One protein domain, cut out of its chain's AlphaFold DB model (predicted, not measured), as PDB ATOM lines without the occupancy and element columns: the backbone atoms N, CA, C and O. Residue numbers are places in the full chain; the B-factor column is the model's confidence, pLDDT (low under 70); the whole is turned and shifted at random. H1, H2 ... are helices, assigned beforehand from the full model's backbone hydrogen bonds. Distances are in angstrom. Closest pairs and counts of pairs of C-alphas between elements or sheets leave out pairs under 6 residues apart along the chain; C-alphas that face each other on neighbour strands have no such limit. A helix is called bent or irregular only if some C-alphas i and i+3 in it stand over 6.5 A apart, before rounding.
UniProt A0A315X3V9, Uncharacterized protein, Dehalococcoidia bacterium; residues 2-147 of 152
ATOM      1  N   VAL A   2      -2.875  30.062  30.966       48.03
ATOM      2  CA  VAL A   2      -1.592  29.316  30.878       48.03
ATOM      3  C   VAL A   2      -0.403  30.210  30.474       48.03
ATOM      4  O   VAL A   2       0.686  30.051  31.013       48.03
ATOM      5  N   GLY A   3      -0.615  31.206  29.604       50.88
ATOM      6  CA  GLY A   3       0.459  32.101  29.142       50.88
ATOM      7  C   GLY A   3       1.024  33.057  30.203       50.88
ATOM      8  O   GLY A   3       2.193  33.421  30.129       50.88
ATOM      9  N   THR A   4       0.240  33.428  31.222       60.47
ATOM     10  CA  THR A   4       0.689  34.345  32.286       60.47
ATOM     11  C   THR A   4       1.541  33.648  33.340       60.47
ATOM     12  O   THR A   4       2.447  34.259  33.891       60.47
ATOM     13  N   VAL A   5       1.305  32.366  33.625       61.16
ATOM     14  CA  VAL A   5       2.147  31.616  34.575       61.16
ATOM     15  C   VAL A   5       3.532  31.361  33.976       61.16
ATOM     16  O   VAL A   5       4.541  31.492  34.666       61.16
ATOM     17  N   GLU A   6       3.599  31.062  32.677       60.91
ATOM     18  CA  GLU A   6       4.865  30.832  31.974       60.91
ATOM     19  C   GLU A   6       5.720  32.089  31.839       60.91
ATOM     20  O   GLU A   6       6.941  31.993  31.949       60.91
ATOM     21  N   SER A   7       5.112  33.264  31.636       66.38
ATOM     22  CA  SER A   7       5.862  34.521  31.514       66.38
ATOM     23  C   SER A   7       6.579  34.913  32.809       66.38
ATOM     24  O   SER A   7       7.593  35.599  32.759       66.38
ATOM     25  N   HIS A   8       6.084  34.455  33.964       79.06
ATOM     26  CA  HIS A   8       6.669  34.735  35.280       79.06
ATOM     27  C   HIS A   8       7.520  33.575  35.827       79.06
ATOM     28  O   HIS A   8       8.145  33.706  36.885       79.06
ATOM     29  N   TRP A   9       7.566  32.431  35.133       86.50
ATOM     30  CA  TRP A   9       8.320  31.270  35.593       86.50
ATOM     31  C   TRP A   9       9.817  31.429  35.313       86.50
ATOM     32  O   TRP A   9      10.279  31.338  34.178       86.50
ATOM     33  N   THR A  10      10.598  31.632  36.375       90.00
ATOM     34  CA  THR A  10      12.055  31.819  36.312       90.00
ATOM     35  C   THR A  10      12.791  30.769  37.137       90.00
ATOM     36  O   THR A  10      12.232  30.157  38.052       90.00
ATOM     37  N   TRP A  11      14.092  30.603  36.884       89.25
ATOM     38  CA  TRP A  11      14.923  29.709  37.692       89.25
ATOM     39  C   TRP A  11      14.981  30.138  39.169       89.25
ATOM     40  O   TRP A  11      14.995  29.279  40.054       89.25
ATOM     41  N   ARG A  12      14.896  31.449  39.460       89.50
ATOM     42  CA  ARG A  12      14.776  31.973  40.835       89.50
ATOM     43  C   ARG A  12      13.502  31.476  41.519       89.50
ATOM     44  O   ARG A  12      13.563  31.005  42.655       89.50
ATOM     45  N   LEU A  13      12.361  31.558  40.831       89.94
ATOM     46  CA  LEU A  13      11.080  31.096  41.366       89.94
ATOM     47  C   LEU A  13      11.082  29.576  41.562       89.94
ATOM     48  O   LEU A  13      10.729  29.099  42.638       89.94
ATOM     49  N   SER A  14      11.602  28.821  40.589       90.25
ATOM     50  CA  SER A  14      11.765  27.367  40.697       90.25
ATOM     51  C   SER A  14      12.614  26.965  41.912       90.25
ATOM     52  O   SER A  14      12.244  26.051  42.653       90.25
ATOM     53  N   ALA A  15      13.716  27.676  42.180       90.81
ATOM     54  CA  ALA A  15      14.547  27.449  43.362       90.81
ATOM     55  C   ALA A  15      13.784  27.707  44.674       90.81
ATOM     56  O   ALA A  15      13.858  26.892  45.594       90.81
ATOM     57  N   ARG A  16      13.013  28.800  44.759       91.50
ATOM     58  CA  ARG A  16      12.175  29.107  45.934       91.50
ATOM     59  C   ARG A  16      11.114  28.032  46.169       91.50
ATOM     60  O   ARG A  16      10.979  27.565  47.296       91.50
ATOM     61  N   CYS A  17      10.430  27.585  45.115       90.56
ATOM     62  CA  CYS A  17       9.451  26.502  45.203       90.56
ATOM     63  C   CYS A  17      10.083  25.197  45.707       90.56
ATOM     64  O   CYS A  17       9.501  24.547  46.569       90.56
ATOM     65  N   ARG A  18      11.292  24.836  45.245       91.06
ATOM     66  CA  ARG A  18      12.010  23.645  45.745       91.06
ATOM     67  C   ARG A  18      12.337  23.746  47.231       91.06
ATOM     68  O   ARG A  18      12.143  22.768  47.941       91.06
ATOM     69  N   ILE A  19      12.791  24.912  47.697       91.88
ATOM     70  CA  ILE A  19      13.090  25.150  49.118       91.88
ATOM     71  C   ILE A  19      11.813  25.053  49.955       91.88
ATOM     72  O   ILE A  19      11.778  24.284  50.907       91.88
ATOM     73  N   ALA A  20      10.753  25.777  49.580       90.88
ATOM     74  CA  ALA A  20       9.479  25.754  50.300       90.88
ATOM     75  C   ALA A  20       8.889  24.340  50.350       90.88
ATOM     76  O   ALA A  20       8.450  23.868  51.396       90.88
ATOM     77  N   SER A  21       8.963  23.630  49.224       88.12
ATOM     78  CA  SER A  21       8.597  22.226  49.128       88.12
ATOM     79  C   SER A  21       9.441  21.395  50.101       88.12
ATOM     80  O   SER A  21       8.889  20.676  50.929       88.12
ATOM     81  N   LEU A  22      10.772  21.484  50.068       90.75
ATOM     82  CA  LEU A  22      11.648  20.720  50.963       90.75
ATOM     83  C   LEU A  22      11.379  21.005  52.453       90.75
ATOM     84  O   LEU A  22      11.305  20.065  53.238       90.75
ATOM     85  N   LEU A  23      11.164  22.269  52.821       91.38
ATOM     86  CA  LEU A  23      10.793  22.670  54.181       91.38
ATOM     87  C   LEU A  23       9.451  22.070  54.606       91.38
ATOM     88  O   LEU A  23       9.349  21.536  55.705       91.38
ATOM     89  N   SER A  24       8.445  22.100  53.727       87.31
ATOM     90  CA  SER A  24       7.146  21.470  53.981       87.31
ATOM     91  C   SER A  24       7.291  19.971  54.257       87.31
ATOM     92  O   SER A  24       6.712  19.487  55.225       87.31
ATOM     93  N   LEU A  25       8.110  19.260  53.474       86.62
ATOM     94  CA  LEU A  25       8.361  17.826  53.661       86.62
ATOM     95  C   LEU A  25       8.990  17.527  55.021       86.62
ATOM     96  O   LEU A  25       8.488  16.677  55.750       86.62
ATOM     97  N   TRP A  26      10.058  18.242  55.376       89.06
ATOM     98  CA  TRP A  26      10.697  18.075  56.681       89.06
ATOM     99  C   TRP A  26       9.766  18.469  57.829       89.06
ATOM    100  O   TRP A  26       9.727  17.765  58.831       89.06
ATOM    101  N   GLY A  27       8.947  19.509  57.662       87.38
ATOM    102  CA  GLY A  27       7.904  19.865  58.623       87.38
ATOM    103  C   GLY A  27       6.908  18.724  58.852       87.38
ATOM    104  O   GLY A  27       6.600  18.402  59.993       87.38
ATOM    105  N   THR A  28       6.460  18.048  57.787       82.62
ATOM    106  CA  THR A  28       5.554  16.891  57.916       82.62
ATOM    107  C   THR A  28       6.229  15.700  58.593       82.62
ATOM    108  O   THR A  28       5.594  15.016  59.386       82.62
ATOM    109  N   VAL A  29       7.514  15.463  58.318       83.94
ATOM    110  CA  VAL A  29       8.293  14.367  58.923       83.94
ATOM    111  C   VAL A  29       8.548  14.614  60.412       83.94
ATOM    112  O   VAL A  29       8.413  13.698  61.218       83.94
ATOM    113  N   LEU A  30       8.866  15.850  60.800       84.19
ATOM    114  CA  LEU A  30       9.065  16.225  62.204       84.19
ATOM    115  C   LEU A  30       7.757  16.169  63.006       84.19
ATOM    116  O   LEU A  30       7.767  15.812  64.180       84.19
ATOM    117  N   LEU A  31       6.627  16.477  62.367       81.69
ATOM    118  CA  LEU A  31       5.298  16.455  62.984       81.69
ATOM    119  C   LEU A  31       4.550  15.131  62.762       81.69
ATOM    120  O   LEU A  31       3.360  15.035  63.061       81.69
ATOM    121  N   MET A  32       5.231  14.100  62.261       73.44
ATOM    122  CA  MET A  32       4.613  12.840  61.843       73.44
ATOM    123  C   MET A  32       3.977  12.053  63.002       73.44
ATOM    124  O   MET A  32       3.104  11.229  62.760       73.44
ATOM    125  N   GLY A  33       4.355  12.336  64.253       72.38
ATOM    126  CA  GLY A  33       3.662  11.826  65.442       72.38
ATOM    127  C   GLY A  33       2.221  12.350  65.546       72.38
ATOM    128  O   GLY A  33       1.285  11.602  65.279       72.38
ATOM    129  N   PRO A  34       2.007  13.633  65.893       70.00
ATOM    130  CA  PRO A  34       0.659  14.195  66.046       70.00
ATOM    131  C   PRO A  34      -0.110  14.363  64.722       70.00
ATOM    132  O   PRO A  34      -1.338  14.431  64.732       70.00
ATOM    133  N   LEU A  35       0.581  14.442  63.577       66.81
ATOM    134  CA  LEU A  35      -0.002  14.761  62.266       66.81
ATOM    135  C   LEU A  35       0.313  13.710  61.188       66.81
ATOM    136  O   LEU A  35       0.258  14.010  59.997       66.81
ATOM    137  N   GLY A  36       0.616  12.464  61.567       67.62
ATOM    138  CA  GLY A  36       0.970  11.399  60.617       67.62
ATOM    139  C   GLY A  36      -0.080  11.149  59.526       67.62
ATOM    140  O   GLY A  36       0.271  10.848  58.386       67.62
ATOM    141  N   TRP A  37      -1.363  11.377  59.825       74.50
ATOM    142  CA  TRP A  37      -2.464  11.269  58.860       74.50
ATOM    143  C   TRP A  37      -2.390  12.309  57.726       74.50
ATOM    144  O   TRP A  37      -2.872  12.046  56.625       74.50
ATOM    145  N   LEU A  38      -1.744  13.461  57.951       74.38
ATOM    146  CA  LEU A  38      -1.519  14.480  56.920       74.38
ATOM    147  C   LEU A  38      -0.387  14.118  55.957       74.38
ATOM    148  O   LEU A  38      -0.260  14.744  54.905       74.38
ATOM    149  N   PHE A  39       0.426  13.106  56.268       76.19
ATOM    150  CA  PHE A  39       1.561  12.740  55.429       76.19
ATOM    151  C   PHE A  39       1.132  12.359  54.007       76.19
ATOM    152  O   PHE A  39       1.667  12.894  53.037       76.19
ATOM    153  N   ALA A  40       0.124  11.492  53.875       75.06
ATOM    154  CA  ALA A  40      -0.398  11.058  52.581       75.06
ATOM    155  C   ALA A  40      -0.968  12.214  51.724       75.06
ATOM    156  O   ALA A  40      -0.523  12.363  50.582       75.06
ATOM    157  N   PRO A  41      -1.885  13.072  52.221       80.50
ATOM    158  CA  PRO A  41      -2.397  14.189  51.427       80.50
ATOM    159  C   PRO A  41      -1.313  15.222  51.090       80.50
ATOM    160  O   PRO A  41      -1.269  15.707  49.958       80.50
ATOM    161  N   VAL A  42      -0.385  15.516  52.010       82.62
ATOM    162  CA  VAL A  42       0.742  16.421  51.725       82.62
ATOM    163  C   VAL A  42       1.653  15.834  50.644       82.62
ATOM    164  O   VAL A  42       2.033  16.544  49.711       82.62
ATOM    165  N   ALA A  43       1.967  14.538  50.712       80.06
ATOM    166  CA  ALA A  43       2.759  13.854  49.694       80.06
ATOM    167  C   ALA A  43       2.063  13.858  48.320       80.06
ATOM    168  O   ALA A  43       2.721  14.098  47.301       80.06
ATOM    169  N   ALA A  44       0.742  13.669  48.276       81.44
ATOM    170  CA  ALA A  44      -0.042  13.730  47.044       81.44
ATOM    171  C   ALA A  44      -0.004  15.131  46.409       81.44
ATOM    172  O   ALA A  44       0.393  15.271  45.249       81.44
ATOM    173  N   ILE A  45      -0.314  16.181  47.183       87.19
ATOM    174  CA  ILE A  45      -0.255  17.579  46.719       87.19
ATOM    175  C   ILE A  45       1.153  17.912  46.219       87.19
ATOM    176  O   ILE A  45       1.329  18.461  45.130       87.19
ATOM    177  N   ARG A  46       2.179  17.527  46.985       85.62
ATOM    178  CA  ARG A  46       3.580  17.728  46.614       85.62
ATOM    179  C   ARG A  46       3.919  17.052  45.290       85.62
ATOM    180  O   ARG A  46       4.653  17.637  44.496       85.62
ATOM    181  N   THR A  47       3.419  15.845  45.050       83.12
ATOM    182  CA  THR A  47       3.678  15.096  43.814       83.12
ATOM    183  C   THR A  47       3.104  15.834  42.608       83.12
ATOM    184  O   THR A  47       3.826  16.077  41.641       83.12
ATOM    185  N   VAL A  48       1.854  16.299  42.703       87.31
ATOM    186  CA  VAL A  48       1.202  17.095  41.649       87.31
ATOM    187  C   VAL A  48       1.958  18.404  41.395       87.31
ATOM    188  O   VAL A  48       2.287  18.719  40.250       87.31
ATOM    189  N   LEU A  49       2.311  19.139  42.454       88.19
ATOM    190  CA  LEU A  49       3.081  20.380  42.334       88.19
ATOM    191  C   LEU A  49       4.477  20.140  41.746       88.19
ATOM    192  O   LEU A  49       4.942  20.927  40.926       88.19
ATOM    193  N   SER A  50       5.136  19.041  42.116       85.75
ATOM    194  CA  SER A  50       6.455  18.676  41.586       85.75
ATOM    195  C   SER A  50       6.387  18.314  40.104       85.75
ATOM    196  O   SER A  50       7.302  18.655  39.350       85.75
ATOM    197  N   LEU A  51       5.303  17.671  39.663       87.69
ATOM    198  CA  LEU A  51       5.064  17.384  38.251       87.69
ATOM    199  C   LEU A  51       4.852  18.679  37.460       87.69
ATOM    200  O   LEU A  51       5.543  18.905  36.465       87.69
ATOM    201  N   ALA A  52       3.972  19.564  37.940       87.94
ATOM    202  CA  ALA A  52       3.750  20.875  37.332       87.94
ATOM    203  C   ALA A  52       5.059  21.677  37.245       87.94
ATOM    204  O   ALA A  52       5.421  22.192  36.184       87.94
ATOM    205  N   GLN A  53       5.829  21.695  38.334       89.75
ATOM    206  CA  GLN A  53       7.135  22.336  38.379       89.75
ATOM    207  C   GLN A  53       8.118  21.717  37.371       89.75
ATOM    208  O   GLN A  53       8.905  22.434  36.755       89.75
ATOM    209  N   SER A  54       8.088  20.398  37.180       85.94
ATOM    210  CA  SER A  54       8.952  19.699  36.222       85.94
ATOM    211  C   SER A  54       8.614  20.071  34.781       85.94
ATOM    212  O   SER A  54       9.522  20.397  34.019       85.94
ATOM    213  N   VAL A  55       7.327  20.126  34.422       87.62
ATOM    214  CA  VAL A  55       6.879  20.578  33.094       87.62
ATOM    215  C   VAL A  55       7.342  22.011  32.824       87.62
ATOM    216  O   VAL A  55       7.926  22.285  31.772       87.62
ATOM    217  N   LEU A  56       7.153  22.914  33.789       87.06
ATOM    218  CA  LEU A  56       7.592  24.305  33.677       87.06
ATOM    219  C   LEU A  56       9.122  24.420  33.559       87.06
ATOM    220  O   LEU A  56       9.622  25.189  32.741       87.06
ATOM    221  N   ASN A  57       9.879  23.612  34.307       88.81
ATOM    222  CA  ASN A  57      11.342  23.571  34.221       88.81
ATOM    223  C   ASN A  57      11.842  23.021  32.877       88.81
ATOM    224  O   ASN A  57      12.834  23.525  32.365       88.81
ATOM    225  N   VAL A  58      11.175  22.024  32.285       86.88
ATOM    226  CA  VAL A  58      11.528  21.519  30.946       86.88
ATOM    227  C   VAL A  58      11.314  22.607  29.897       86.88
ATOM    228  O   VAL A  58      12.183  22.832  29.055       86.88
ATOM    229  N   ARG A  59      10.186  23.325  29.962       86.25
ATOM    230  CA  ARG A  59       9.897  24.443  29.050       86.25
ATOM    231  C   ARG A  59      10.906  25.579  29.215       86.25
ATOM    232  O   ARG A  59      11.434  26.064  28.217       86.25
ATOM    233  N   LEU A  60      11.228  25.954  30.453       86.00
ATOM    234  CA  LEU A  60      12.242  26.966  30.747       86.00
ATOM    235  C   LEU A  60      13.642  26.525  30.291       86.00
ATOM    236  O   LEU A  60      14.362  27.315  29.689       86.00
ATOM    237  N   GLY A  61      13.986  25.250  30.483       85.12
ATOM    238  CA  GLY A  61      15.247  24.639  30.053       85.12
ATOM    239  C   GLY A  61      15.481  24.666  28.546       85.12
ATOM    240  O   GLY A  61      16.629  24.738  28.119       85.12
ATOM    241  N   ARG A  62      14.418  24.694  27.730       85.62
ATOM    242  CA  ARG A  62      14.541  24.902  26.275       85.62
ATOM    243  C   ARG A  62      15.033  26.306  25.912       85.62
ATOM    244  O   ARG A  62      15.613  26.477  24.849       85.62
ATOM    245  N   ARG A  63      14.785  27.308  26.766       82.69
ATOM    246  CA  ARG A  63      15.189  28.712  26.548       82.69
ATOM    247  C   ARG A  63      16.489  29.059  27.275       82.69
ATOM    248  O   ARG A  63      17.335  29.767  26.741       82.69
ATOM    249  N   LEU A  64      16.631  28.565  28.501       83.25
ATOM    250  CA  LEU A  64      17.760  28.805  29.394       83.25
ATOM    251  C   LEU A  64      18.211  27.457  29.961       83.25
ATOM    252  O   LEU A  64      17.664  27.033  30.982       83.25
ATOM    253  N   PRO A  65      19.149  26.756  29.303       83.38
ATOM    254  CA  PRO A  65      19.548  25.419  29.717       83.38
ATOM    255  C   PRO A  65      20.165  25.440  31.116       83.38
ATOM    256  O   PRO A  65      20.920  26.346  31.470       83.38
ATOM    257  N   LEU A  66      19.829  24.422  31.907       86.19
ATOM    258  CA  LEU A  66      20.467  24.169  33.193       86.19
ATOM    259  C   LEU A  66      21.746  23.352  32.993       86.19
ATOM    260  O   LEU A  66      21.877  22.623  32.008       86.19
ATOM    261  N   GLU A  67      22.651  23.414  33.965       85.44
ATOM    262  CA  GLU A  67      23.792  22.501  34.024       85.44
ATOM    263  C   GLU A  67      23.346  21.035  33.975       85.44
ATOM    264  O   GLU A  67      22.319  20.644  34.544       85.44
ATOM    265  N   ARG A  68      24.149  20.216  33.290       85.75
ATOM    266  CA  ARG A  68      23.881  18.791  33.116       85.75
ATOM    267  C   ARG A  68      23.981  18.063  34.459       85.75
ATOM    268  O   ARG A  68      24.816  18.389  35.298       85.75
ATOM    269  N   GLN A  69      23.130  17.059  34.638       88.50
ATOM    270  CA  GLN A  69      23.188  16.181  35.804       88.50
ATOM    271  C   GLN A  69      24.449  15.314  35.769       88.50
ATOM    272  O   GLN A  69      24.832  14.815  34.706       88.50
ATOM    273  N   ASP A  70      25.070  15.130  36.929       91.94
ATOM    274  CA  ASP A  70      26.287  14.337  37.093       91.94
ATOM    275  C   ASP A  70      26.001  12.956  37.704       91.94
ATOM    276  O   ASP A  70      24.870  12.613  38.053       91.94
ATOM    277  N   ARG A  71      27.041  12.118  37.810       93.31
ATOM    278  CA  ARG A  71      26.922  10.759  38.371       93.31
ATOM    279  C   ARG A  71      26.414  10.765  39.813       93.31
ATOM    280  O   ARG A  71      25.702   9.844  40.202       93.31
ATOM    281  N   LEU A  72      26.764  11.791  40.590       93.25
ATOM    282  CA  LEU A  72      26.307  11.926  41.969       93.25
ATOM    283  C   LEU A  72      24.792  12.146  42.022       93.25
ATOM    284  O   LEU A  72      24.128  11.539  42.854       93.25
ATOM    285  N   ASP A  73      24.228  12.952  41.119       91.12
ATOM    286  CA  ASP A  73      22.774  13.129  41.045       91.12
ATOM    287  C   ASP A  73      22.058  11.807  40.767       91.12
ATOM    288  O   ASP A  73      21.063  11.495  41.418       91.12
ATOM    289  N   TRP A  74      22.586  11.005  39.841       93.19
ATOM    290  CA  TRP A  74      22.030   9.687  39.534       93.19
ATOM    291  C   TRP A  74      22.143   8.720  40.712       93.19
ATOM    292  O   TRP A  74      21.199   7.979  40.981       93.19
ATOM    293  N   LEU A  75      23.247   8.774  41.461       94.88
ATOM    294  CA  LEU A  75      23.398   8.012  42.699       94.88
ATOM    295  C   LEU A  75      22.358   8.434  43.747       94.88
ATOM    296  O   LEU A  75      21.764   7.576  44.394       94.88
ATOM    297  N   MET A  76      22.091   9.737  43.891       94.94
ATOM    298  CA  MET A  76      21.039  10.222  44.790       94.94
ATOM    299  C   MET A  76      19.658   9.751  44.333       94.94
ATOM    300  O   MET A  76      18.875   9.300  45.160       94.94
ATOM    301  N   VAL A  77      19.358   9.791  43.030       92.00
ATOM    302  CA  VAL A  77      18.101   9.256  42.479       92.00
ATOM    303  C   VAL A  77      17.955   7.767  42.807       92.00
ATOM    304  O   VAL A  77      16.914   7.362  43.320       92.00
ATOM    305  N   ALA A  78      19.000   6.965  42.589       93.12
ATOM    306  CA  ALA A  78      19.002   5.551  42.960       93.12
ATOM    307  C   ALA A  78      18.779   5.356  44.471       93.12
ATOM    308  O   ALA A  78      17.962   4.527  44.866       93.12
ATOM    309  N   GLY A  79      19.429   6.170  45.308       91.81
ATOM    310  CA  GLY A  79      19.234   6.175  46.759       91.81
ATOM    311  C   GLY A  79      17.793   6.488  47.173       91.81
ATOM    312  O   GLY A  79      17.257   5.825  48.056       91.81
ATOM    313  N   VAL A  80      17.126   7.433  46.498       92.06
ATOM    314  CA  VAL A  80      15.701   7.731  46.723       92.06
ATOM    315  C   VAL A  80      14.837   6.502  46.443       92.06
ATOM    316  O   VAL A  80      14.012   6.141  47.277       92.06
ATOM    317  N   PHE A  81      15.036   5.829  45.307       91.56
ATOM    318  CA  PHE A  81      14.268   4.624  44.974       91.56
ATOM    319  C   PHE A  81      14.544   3.466  45.936       91.56
ATOM    320  O   PHE A  81      13.604   2.824  46.401       91.56
ATOM    321  N   ALA A  82      15.811   3.231  46.283       91.75
ATOM    322  CA  ALA A  82      16.193   2.205  47.246       91.75
ATOM    323  C   ALA A  82      15.574   2.471  48.630       91.75
ATOM    324  O   ALA A  82      15.011   1.565  49.241       91.75
ATOM    325  N   GLY A  83      15.603   3.723  49.097       90.38
ATOM    326  CA  GLY A  83      14.975   4.127  50.352       90.38
ATOM    327  C   GLY A  83      13.451   3.992  50.336       90.38
ATOM    328  O   GLY A  83      12.868   3.567  51.330       90.38
ATOM    329  N   ALA A  84      12.799   4.301  49.211       86.88
ATOM    330  CA  ALA A  84      11.357   4.109  49.050       86.88
ATOM    331  C   ALA A  84      10.973   2.623  49.115       86.88
ATOM    332  O   ALA A  84      10.020   2.259  49.804       86.88
ATOM    333  N   TYR A  85      11.741   1.761  48.442       89.12
ATOM    334  CA  TYR A  85      11.543   0.314  48.484       89.12
ATOM    335  C   TYR A  85      11.761  -0.246  49.895       89.12
ATOM    336  O   TYR A  85      10.948  -1.028  50.380       89.12
ATOM    337  N   PHE A  86      12.806   0.215  50.589       88.25
ATOM    338  CA  PHE A  86      13.052  -0.127  51.989       88.25
ATOM    339  C   PHE A  86      11.874   0.268  52.890       88.25
ATOM    340  O   PHE A  86      11.380  -0.565  53.645       88.25
ATOM    341  N   ALA A  87      11.373   1.503  52.776       84.69
ATOM    342  CA  ALA A  87      10.238   1.978  53.567       84.69
ATOM    343  C   ALA A  87       8.964   1.153  53.312       84.69
ATOM    344  O   ALA A  87       8.264   0.784  54.257       84.69
ATOM    345  N   ALA A  88       8.685   0.827  52.046       83.38
ATOM    346  CA  ALA A  88       7.558  -0.020  51.667       83.38
ATOM    347  C   ALA A  88       7.705  -1.446  52.221       83.38
ATOM    348  O   ALA A  88       6.748  -1.985  52.775       83.38
ATOM    349  N   GLY A  89       8.906  -2.026  52.133       85.81
ATOM    350  CA  GLY A  89       9.217  -3.339  52.691       85.81
ATOM    351  C   GLY A  89       9.029  -3.377  54.205       85.81
ATOM    352  O   GLY A  89       8.315  -4.238  54.706       85.81
ATOM    353  N   VAL A  90       9.593  -2.414  54.942       83.38
ATOM    354  CA  VAL A  90       9.430  -2.347  56.403       83.38
ATOM    355  C   VAL A  90       7.959  -2.210  56.784       83.38
ATOM    356  O   VAL A  90       7.499  -2.956  57.645       83.38
ATOM    357  N   SER A  91       7.206  -1.325  56.126       80.44
ATOM    358  CA  SER A  91       5.762  -1.168  56.360       80.44
ATOM    359  C   SER A  91       5.000  -2.482  56.131       80.44
ATOM    360  O   SER A  91       4.181  -2.888  56.953       80.44
ATOM    361  N   HIS A  92       5.324  -3.198  55.049       80.31
ATOM    362  CA  HIS A  92       4.673  -4.458  54.701       80.31
ATOM    363  C   HIS A  92       5.007  -5.604  55.670       80.31
ATOM    364  O   HIS A  92       4.103  -6.317  56.098       80.31
ATOM    365  N   PHE A  93       6.280  -5.782  56.039       80.44
ATOM    366  CA  PHE A  93       6.725  -6.910  56.867       80.44
ATOM    367  C   PHE A  93       6.511  -6.702  58.368       80.44
ATOM    368  O   PHE A  93       6.298  -7.672  59.089       80.44
ATOM    369  N   SER A  94       6.585  -5.462  58.857       77.50
ATOM    370  CA  SER A  94       6.439  -5.181  60.292       77.50
ATOM    371  C   SER A  94       4.988  -4.982  60.730       77.50
ATOM    372  O   SER A  94       4.710  -5.021  61.926       77.50
ATOM    373  N   GLY A  95       4.075  -4.701  59.792       66.62
ATOM    374  CA  GLY A  95       2.711  -4.257  60.098       66.62
ATOM    375  C   GLY A  95       2.646  -2.911  60.839       66.62
ATOM    376  O   GLY A  95       1.556  -2.446  61.170       66.62
ATOM    377  N   ALA A  96       3.793  -2.278  61.107       67.06
ATOM    378  CA  ALA A  96       3.885  -0.992  61.770       67.06
ATOM    379  C   ALA A  96       3.663   0.146  60.766       67.06
ATOM    380  O   ALA A  96       4.050   0.067  59.599       67.06
ATOM    381  N   GLY A  97       3.061   1.238  61.241       65.31
ATOM    382  CA  GLY A  97       2.909   2.456  60.451       65.31
ATOM    383  C   GLY A  97       4.259   3.043  60.021       65.31
ATOM    384  O   GLY A  97       5.299   2.795  60.631       65.31
ATOM    385  N   ILE A  98       4.236   3.858  58.964       70.00
ATOM    386  CA  ILE A  98       5.428   4.559  58.475       70.00
ATOM    387  C   ILE A  98       5.995   5.425  59.613       70.00
ATOM    388  O   ILE A  98       5.277   6.232  60.198       70.00
ATOM    389  N   SER A  99       7.287   5.276  59.912       76.62
ATOM    390  CA  SER A  99       8.004   6.100  60.893       76.62
ATOM    391  C   SER A  99       8.993   7.050  60.206       76.62
ATOM    392  O   SER A  99       9.495   6.729  59.121       76.62
ATOM    393  N   PRO A 100       9.377   8.173  60.841       75.50
ATOM    394  CA  PRO A 100      10.421   9.057  60.323       75.50
ATOM    395  C   PRO A 100      11.716   8.309  59.977       75.50
ATOM    396  O   PRO A 100      12.296   8.528  58.918       75.50
ATOM    397  N   PHE A 101      12.129   7.353  60.815       82.19
ATOM    398  CA  PHE A 101      13.348   6.570  60.599       82.19
ATOM    399  C   PHE A 101      13.275   5.680  59.359       82.19
ATOM    400  O   PHE A 101      14.260   5.550  58.638       82.19
ATOM    401  N   THR A 102      12.098   5.125  59.061       83.31
ATOM    402  CA  THR A 102      11.904   4.298  57.860       83.31
ATOM    403  C   THR A 102      11.950   5.096  56.560       83.31
ATOM    404  O   THR A 102      12.310   4.542  55.527       83.31
ATOM    405  N   VAL A 103      11.650   6.399  56.598       84.19
ATOM    406  CA  VAL A 103      11.683   7.265  55.407       84.19
ATOM    407  C   VAL A 103      12.998   8.030  55.246       84.19
ATOM    408  O   VAL A 103      13.284   8.503  54.146       84.19
ATOM    409  N   LEU A 104      13.844   8.117  56.281       86.88
ATOM    410  CA  LEU A 104      15.153   8.789  56.216       86.88
ATOM    411  C   LEU A 104      16.042   8.322  55.047       86.88
ATOM    412  O   LEU A 104      16.563   9.197  54.346       86.88
ATOM    413  N   PRO A 105      16.184   7.009  54.760       88.94
ATOM    414  CA  PRO A 105      16.991   6.539  53.633       88.94
ATOM    415  C   PRO A 105      16.533   7.079  52.273       88.94
ATOM    416  O   PRO A 105      17.344   7.205  51.364       88.94
ATOM    417  N   MET A 106      15.253   7.440  52.132       89.94
ATOM    418  CA  MET A 106      14.713   8.115  50.948       89.94
ATOM    419  C   MET A 106      14.884   9.640  51.034       89.94
ATOM    420  O   MET A 106      15.262  10.296  50.063       89.94
ATOM    421  N   LEU A 107      14.580  10.225  52.195       89.31
ATOM    422  CA  LEU A 107      14.511  11.674  52.381       89.31
ATOM    423  C   LEU A 107      15.871  12.359  52.312       89.31
ATOM    424  O   LEU A 107      15.964  13.465  51.776       89.31
ATOM    425  N   VAL A 108      16.918  11.730  52.843       91.44
ATOM    426  CA  VAL A 108      18.276  12.286  52.834       91.44
ATOM    427  C   VAL A 108      18.794  12.473  51.400       91.44
ATOM    428  O   VAL A 108      19.067  13.621  51.033       91.44
ATOM    429  N   PRO A 109      18.868  11.432  50.543       92.00
ATOM    430  CA  PRO A 109      19.329  11.613  49.168       92.00
ATOM    431  C   PRO A 109      18.405  12.537  48.366       92.00
ATOM    432  O   PRO A 109      18.883  13.358  47.580       92.00
ATOM    433  N   PHE A 110      17.091  12.496  48.619       90.94
ATOM    434  CA  PHE A 110      16.149  13.431  48.006       90.94
ATOM    435  C   PHE A 110      16.453  14.892  48.374       90.94
ATOM    436  O   PHE A 110      16.448  15.766  47.506       90.94
ATOM    437  N   SER A 111      16.745  15.171  49.646       93.44
ATOM    438  CA  SER A 111      17.074  16.515  50.135       93.44
ATOM    439  C   SER A 111      18.349  17.043  49.484       93.44
ATOM    440  O   SER A 111      18.374  18.179  49.008       93.44
ATOM    441  N   ILE A 112      19.379  16.198  49.387       93.44
ATOM    442  CA  ILE A 112      20.642  16.531  48.721       93.44
ATOM    443  C   ILE A 112      20.391  16.860  47.244       93.44
ATOM    444  O   ILE A 112      20.824  17.911  46.764       93.44
ATOM    445  N   LEU A 113      19.633  16.018  46.534       92.88
ATOM    446  CA  LEU A 113      19.269  16.241  45.131       92.88
ATOM    447  C   LEU A 113      18.529  17.578  44.943       92.88
ATOM    448  O   LEU A 113      18.849  18.350  44.036       92.88
ATOM    449  N   GLN A 114      17.558  17.886  45.810       92.25
ATOM    450  CA  GLN A 114      16.818  19.150  45.741       92.25
ATOM    451  C   GLN A 114      17.728  20.358  45.960       92.25
ATOM    452  O   GLN A 114      17.630  21.325  45.204       92.25
ATOM    453  N   MET A 115      18.641  20.299  46.931       94.00
ATOM    454  CA  MET A 115      19.578  21.391  47.205       94.00
ATOM    455  C   MET A 115      20.559  21.624  46.055       94.00
ATOM    456  O   MET A 115      20.810  22.771  45.683       94.00
ATOM    457  N   ARG A 116      21.044  20.556  45.414       93.50
ATOM    458  CA  ARG A 116      21.883  20.665  44.210       93.50
ATOM    459  C   ARG A 116      21.127  21.317  43.055       93.50
ATOM    460  O   ARG A 116      21.635  22.240  42.421       93.50
ATOM    461  N   MET A 117      19.875  20.924  42.832       91.12
ATOM    462  CA  MET A 117      19.027  21.557  41.816       91.12
ATOM    463  C   MET A 117      18.706  23.021  42.145       91.12
ATOM    464  O   MET A 117      18.628  23.845  41.238       91.12
ATOM    465  N   VAL A 118      18.547  23.377  43.424       92.56
ATOM    466  CA  VAL A 118      18.404  24.773  43.869       92.56
ATOM    467  C   VAL A 118      19.650  25.585  43.523       92.56
ATOM    468  O   VAL A 118      19.512  26.684  42.984       92.56
ATOM    469  N   ALA A 119      20.846  25.054  43.791       91.31
ATOM    470  CA  ALA A 119      22.104  25.719  43.461       91.31
ATOM    471  C   ALA A 119      22.225  25.969  41.949       91.31
ATOM    472  O   ALA A 119      22.450  27.106  41.536       91.31
ATOM    473  N   ARG A 120      21.947  24.953  41.124       91.31
ATOM    474  CA  ARG A 120      21.955  25.078  39.655       91.31
ATOM    475  C   ARG A 120      20.933  26.081  39.138       91.31
ATOM    476  O   ARG A 120      21.255  26.903  38.290       91.31
ATOM    477  N   SER A 121      19.715  26.065  39.675       89.75
ATOM    478  CA  SER A 121      18.690  27.053  39.327       89.75
ATOM    479  C   SER A 121      19.116  28.476  39.699       89.75
ATOM    480  O   SER A 121      18.901  29.410  38.932       89.75
ATOM    481  N   ARG A 122      19.755  28.673  40.856       89.38
ATOM    482  CA  ARG A 122      20.290  29.990  41.232       89.38
ATOM    483  C   ARG A 122      21.417  30.426  40.301       89.38
ATOM    484  O   ARG A 122      21.415  31.574  39.875       89.38
ATOM    485  N   HIS A 123      22.324  29.520  39.945       88.62
ATOM    486  CA  HIS A 123      23.393  29.814  38.997       88.62
ATOM    487  C   HIS A 123      22.836  30.195  37.617       88.62
ATOM    488  O   HIS A 123      23.152  31.261  37.096       88.62
ATOM    489  N   ALA A 124      21.908  29.401  37.075       87.62
ATOM    490  CA  ALA A 124      21.250  29.686  35.802       87.62
ATOM    491  C   ALA A 124      20.472  31.013  35.817       87.62
ATOM    492  O   ALA A 124      20.447  31.721  34.812       87.62
ATOM    493  N   ALA A 125      19.863  31.378  36.950       87.75
ATOM    494  CA  ALA A 125      19.241  32.687  37.120       87.75
ATOM    495  C   ALA A 125      20.261  33.831  37.037       87.75
ATOM    496  O   ALA A 125      20.034  34.777  36.296       87.75
ATOM    497  N   LEU A 126      21.386  33.725  37.749       85.75
ATOM    498  CA  LEU A 126      22.445  34.736  37.700       85.75
ATOM    499  C   LEU A 126      22.997  34.899  36.279       85.75
ATOM    500  O   LEU A 126      23.160  36.018  35.805       85.75
ATOM    501  N   VAL A 127      23.232  33.792  35.570       84.69
ATOM    502  CA  VAL A 127      23.684  33.821  34.170       84.69
ATOM    503  C   VAL A 127      22.646  34.483  33.259       84.69
ATOM    504  O   VAL A 127      23.009  35.265  32.380       84.69
ATOM    505  N   ALA A 128      21.356  34.204  33.470       83.88
ATOM    506  CA  ALA A 128      20.281  34.841  32.716       83.88
ATOM    507  C   ALA A 128      20.222  36.359  32.959       83.88
ATOM    508  O   ALA A 128      20.020  37.104  32.004       83.88
ATOM    509  N   ASP A 129      20.469  36.810  34.190       82.44
ATOM    510  CA  ASP A 129      20.500  38.234  34.544       82.44
ATOM    511  C   ASP A 129      21.743  38.956  33.982       82.44
ATOM    512  O   ASP A 129      21.682  40.145  33.676       82.44
ATOM    513  N   MET A 130      22.869  38.252  33.798       78.88
ATOM    514  CA  MET A 130      24.109  38.823  33.245       78.88
ATOM    515  C   MET A 130      24.121  38.934  31.710       78.88
ATOM    516  O   MET A 130      24.831  39.781  31.160       78.88
ATOM    517  N   ARG A 131      23.352  38.101  30.991       75.88
ATOM    518  CA  ARG A 131      23.305  38.118  29.512       75.88
ATOM    519  C   ARG A 131      22.954  39.492  28.919       75.88
ATOM    520  O   ARG A 131      23.692  39.921  28.035       75.88
ATOM    521  N   PRO A 132      21.903  40.199  29.378       73.69
ATOM    522  CA  PRO A 132      21.563  41.523  28.863       73.69
ATOM    523  C   PRO A 132      22.700  42.529  29.058       73.69
ATOM    524  O   PRO A 132      23.071  43.212  28.113       73.69
ATOM    525  N   ALA A 133      23.318  42.558  30.242       70.88
ATOM    526  CA  ALA A 133      24.435  43.459  30.533       70.88
ATOM    527  C   ALA A 133      25.653  43.189  29.633       70.88
ATOM    528  O   ALA A 133      26.327  44.115  29.188       70.88
ATOM    529  N   THR A 134      25.916  41.917  29.328       73.31
ATOM    530  CA  THR A 134      27.011  41.527  28.429       73.31
ATOM    531  C   THR A 134      26.719  41.930  26.982       73.31
ATOM    532  O   THR A 134      27.618  42.390  26.285       73.31
ATOM    533  N   LEU A 135      25.466  41.787  26.537       76.50
ATOM    534  CA  LEU A 135      25.037  42.196  25.197       76.50
ATOM    535  C   LEU A 135      25.105  43.715  25.017       76.50
ATOM    536  O   LEU A 135      25.676  44.158  24.029       76.50
ATOM    537  N   VAL A 136      24.625  44.495  25.993       77.56
ATOM    538  CA  VAL A 136      24.744  45.965  25.984       77.56
ATOM    539  C   VAL A 136      26.209  46.380  25.874       77.56
ATOM    540  O   VAL A 136      26.572  47.157  25.000       77.56
ATOM    541  N   ARG A 137      27.088  45.770  26.678       76.62
ATOM    542  CA  ARG A 137      28.524  46.073  26.633       76.62
ATOM    543  C   ARG A 137      29.154  45.752  25.271       76.62
ATOM    544  O   ARG A 137      30.006  46.498  24.805       76.62
ATOM    545  N   LEU A 138      28.759  44.648  24.633       79.00
ATOM    546  CA  LEU A 138      29.225  44.290  23.286       79.00
ATOM    547  C   LEU A 138      28.693  45.246  22.208       79.00
ATOM    548  O   LEU A 138      29.409  45.541  21.251       79.00
ATOM    549  N   GLU A 139      27.457  45.724  22.350       81.69
ATOM    550  CA  GLU A 139      26.893  46.754  21.474       81.69
ATOM    551  C   GLU A 139      27.659  48.073  21.607       81.69
ATOM    552  O   GLU A 139      28.014  48.655  20.582       81.69
ATOM    553  N   ASP A 140      28.003  48.492  22.827       80.81
ATOM    554  CA  ASP A 140      28.820  49.687  23.069       80.81
ATOM    555  C   ASP A 140      30.215  49.565  22.443       80.81
ATOM    556  O   ASP A 140      30.667  50.482  21.754       80.81
ATOM    557  N   TYR A 141      30.880  48.410  22.588       81.12
ATOM    558  CA  TYR A 141      32.163  48.156  21.916       81.12
ATOM    559  C   TYR A 141      32.051  48.260  20.387       81.12
ATOM    560  O   TYR A 141      32.887  48.907  19.758       81.12
ATOM    561  N   ARG A 142      30.998  47.697  19.777       83.12
ATOM    562  CA  ARG A 142      30.765  47.820  18.324       83.12
ATOM    563  C   ARG A 142      30.481  49.252  17.874       83.12
ATOM    564  O   ARG A 142      30.821  49.608  16.750       83.12
ATOM    565  N   ARG A 143      29.825  50.071  18.701       79.31
ATOM    566  CA  ARG A 143      29.597  51.494  18.393       79.31
ATOM    567  C   ARG A 143      30.907  52.274  18.394       79.31
ATOM    568  O   ARG A 143      31.157  53.020  17.451       79.31
ATOM    569  N   LEU A 144      31.770  52.019  19.380       81.88
ATOM    570  CA  LEU A 144      33.105  52.615  19.453       81.88
ATOM    571  C   LEU A 144      33.972  52.241  18.241       81.88
ATOM    572  O   LEU A 144      34.607  53.118  17.664       81.88
ATOM    573  N   GLU A 145      33.946  50.981  17.792       84.06
ATOM    574  CA  GLU A 145      34.645  50.559  16.564       84.06
ATOM    575  C   GLU A 145      34.129  51.267  15.299       84.06
ATOM    576  O   GLU A 145      34.888  51.479  14.356       84.06
ATOM    577  N   ARG A 146      32.852  51.664  15.275       87.25
ATOM    578  CA  ARG A 146      32.235  52.404  14.160       87.25
ATOM    579  C   ARG A 146      32.390  53.925  14.268       87.25
ATOM    580  O   ARG A 146      31.913  54.632  13.386       87.25
ATOM    581  N   GLY A 147      33.047  54.432  15.315       81.38
ATOM    582  CA  GLY A 147      33.204  55.870  15.560       81.38
ATOM    583  C   GLY A 147      31.910  56.576  15.982       81.38
ATOM    584  O   GLY A 147      31.826  57.800  15.905       81.38
TER     585      GLY A 147
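AT A GLANCE: This is residues 2 to 147 of the 152 residues of an uncharacterized protein of Dehalococcoidia bacterium (UniProt A0A315X3V9). One very long helix, H5, runs almost from end to end of the model; H2 and H4 pack beside its first part, H3 folds back beside H2, and residues 129 to 147, of which 129 to 145 belong to H5, stick out as an arm that makes much of the length. H1 is a short piece near H3. The printed part has 146 residues with five named helices, H1 to H5 in order along the chain, and no named strand: the class is all helix. The whole is loose, with a radius of gyration of the C-alphas of 20.5 A, and spans 81 by 34 by 22 A.

HOW THE PARTS SIT: H1, residues 2 to 8, is close but not clearly touching H3, residues 32 to 63: the closest C-alphas, those of Glu 6 and Leu 56, are 7.3 A apart, and the lines are about perpendicular at 86 degrees. H2, residues 11 to 30, and H3 form a helical hairpin and touch at a shallow tilt of 15 degrees, opposite ways, closest at the C-alphas of Thr 28 and Phe 39, 6.3 A apart. H3 is irregular, with C-alphas 34 and 37 8.4 A apart, and has a kink of 58 degrees near residue 39. H2 also touches H5, residues 100 to 145, at a shallow tilt of 14 degrees, opposite ways; their closest C-alphas, those of Ala 15 and Val 118, are 4.7 A apart. H4, residues 71 to 94, and H5 form another helical hairpin at a shallow tilt of 24 degrees, opposite ways; H5 touches H4 with residues 102 to 113 alone, closest at the C-alphas of Gly 83 and Met 106, 4.0 A apart. H5 is irregular, but only just, with C-alphas 102 and 105 7.0 A apart, and has a kink of 45 degrees near residue 107. H2 and H4 are apart. Every O i to N i+4 pair is within hydrogen-bond range in H2 and H4, against 22 of 28 in H3, 37 of 42 in H5 and 1 of 3 in H1, where 1 of 4 O i to N i+3 pairs is within range.

IN THESE COORDINATES: H1 begins at C-alpha 2, (-1.592, 29.316, 30.878). From first to last C-alpha H1 measures 10.8 A, H2 28.6 A, H3 40.1 A, H4 34.0 A and H5 65.0 A. H4 begins at C-alpha 71, (26.922, 10.759, 38.371), and H5 ends at C-alpha 145, (34.645, 50.559, 16.564).

THE WHOLE: The two C-alphas farthest apart, those of Gly 95 and Gly 147, are 80.8 A apart. The printed part has no cut and no long link. The mean pLDDT of the printed part is 83.8; residues 2 to 7, 35 to 36 and 95 to 97 are under 70.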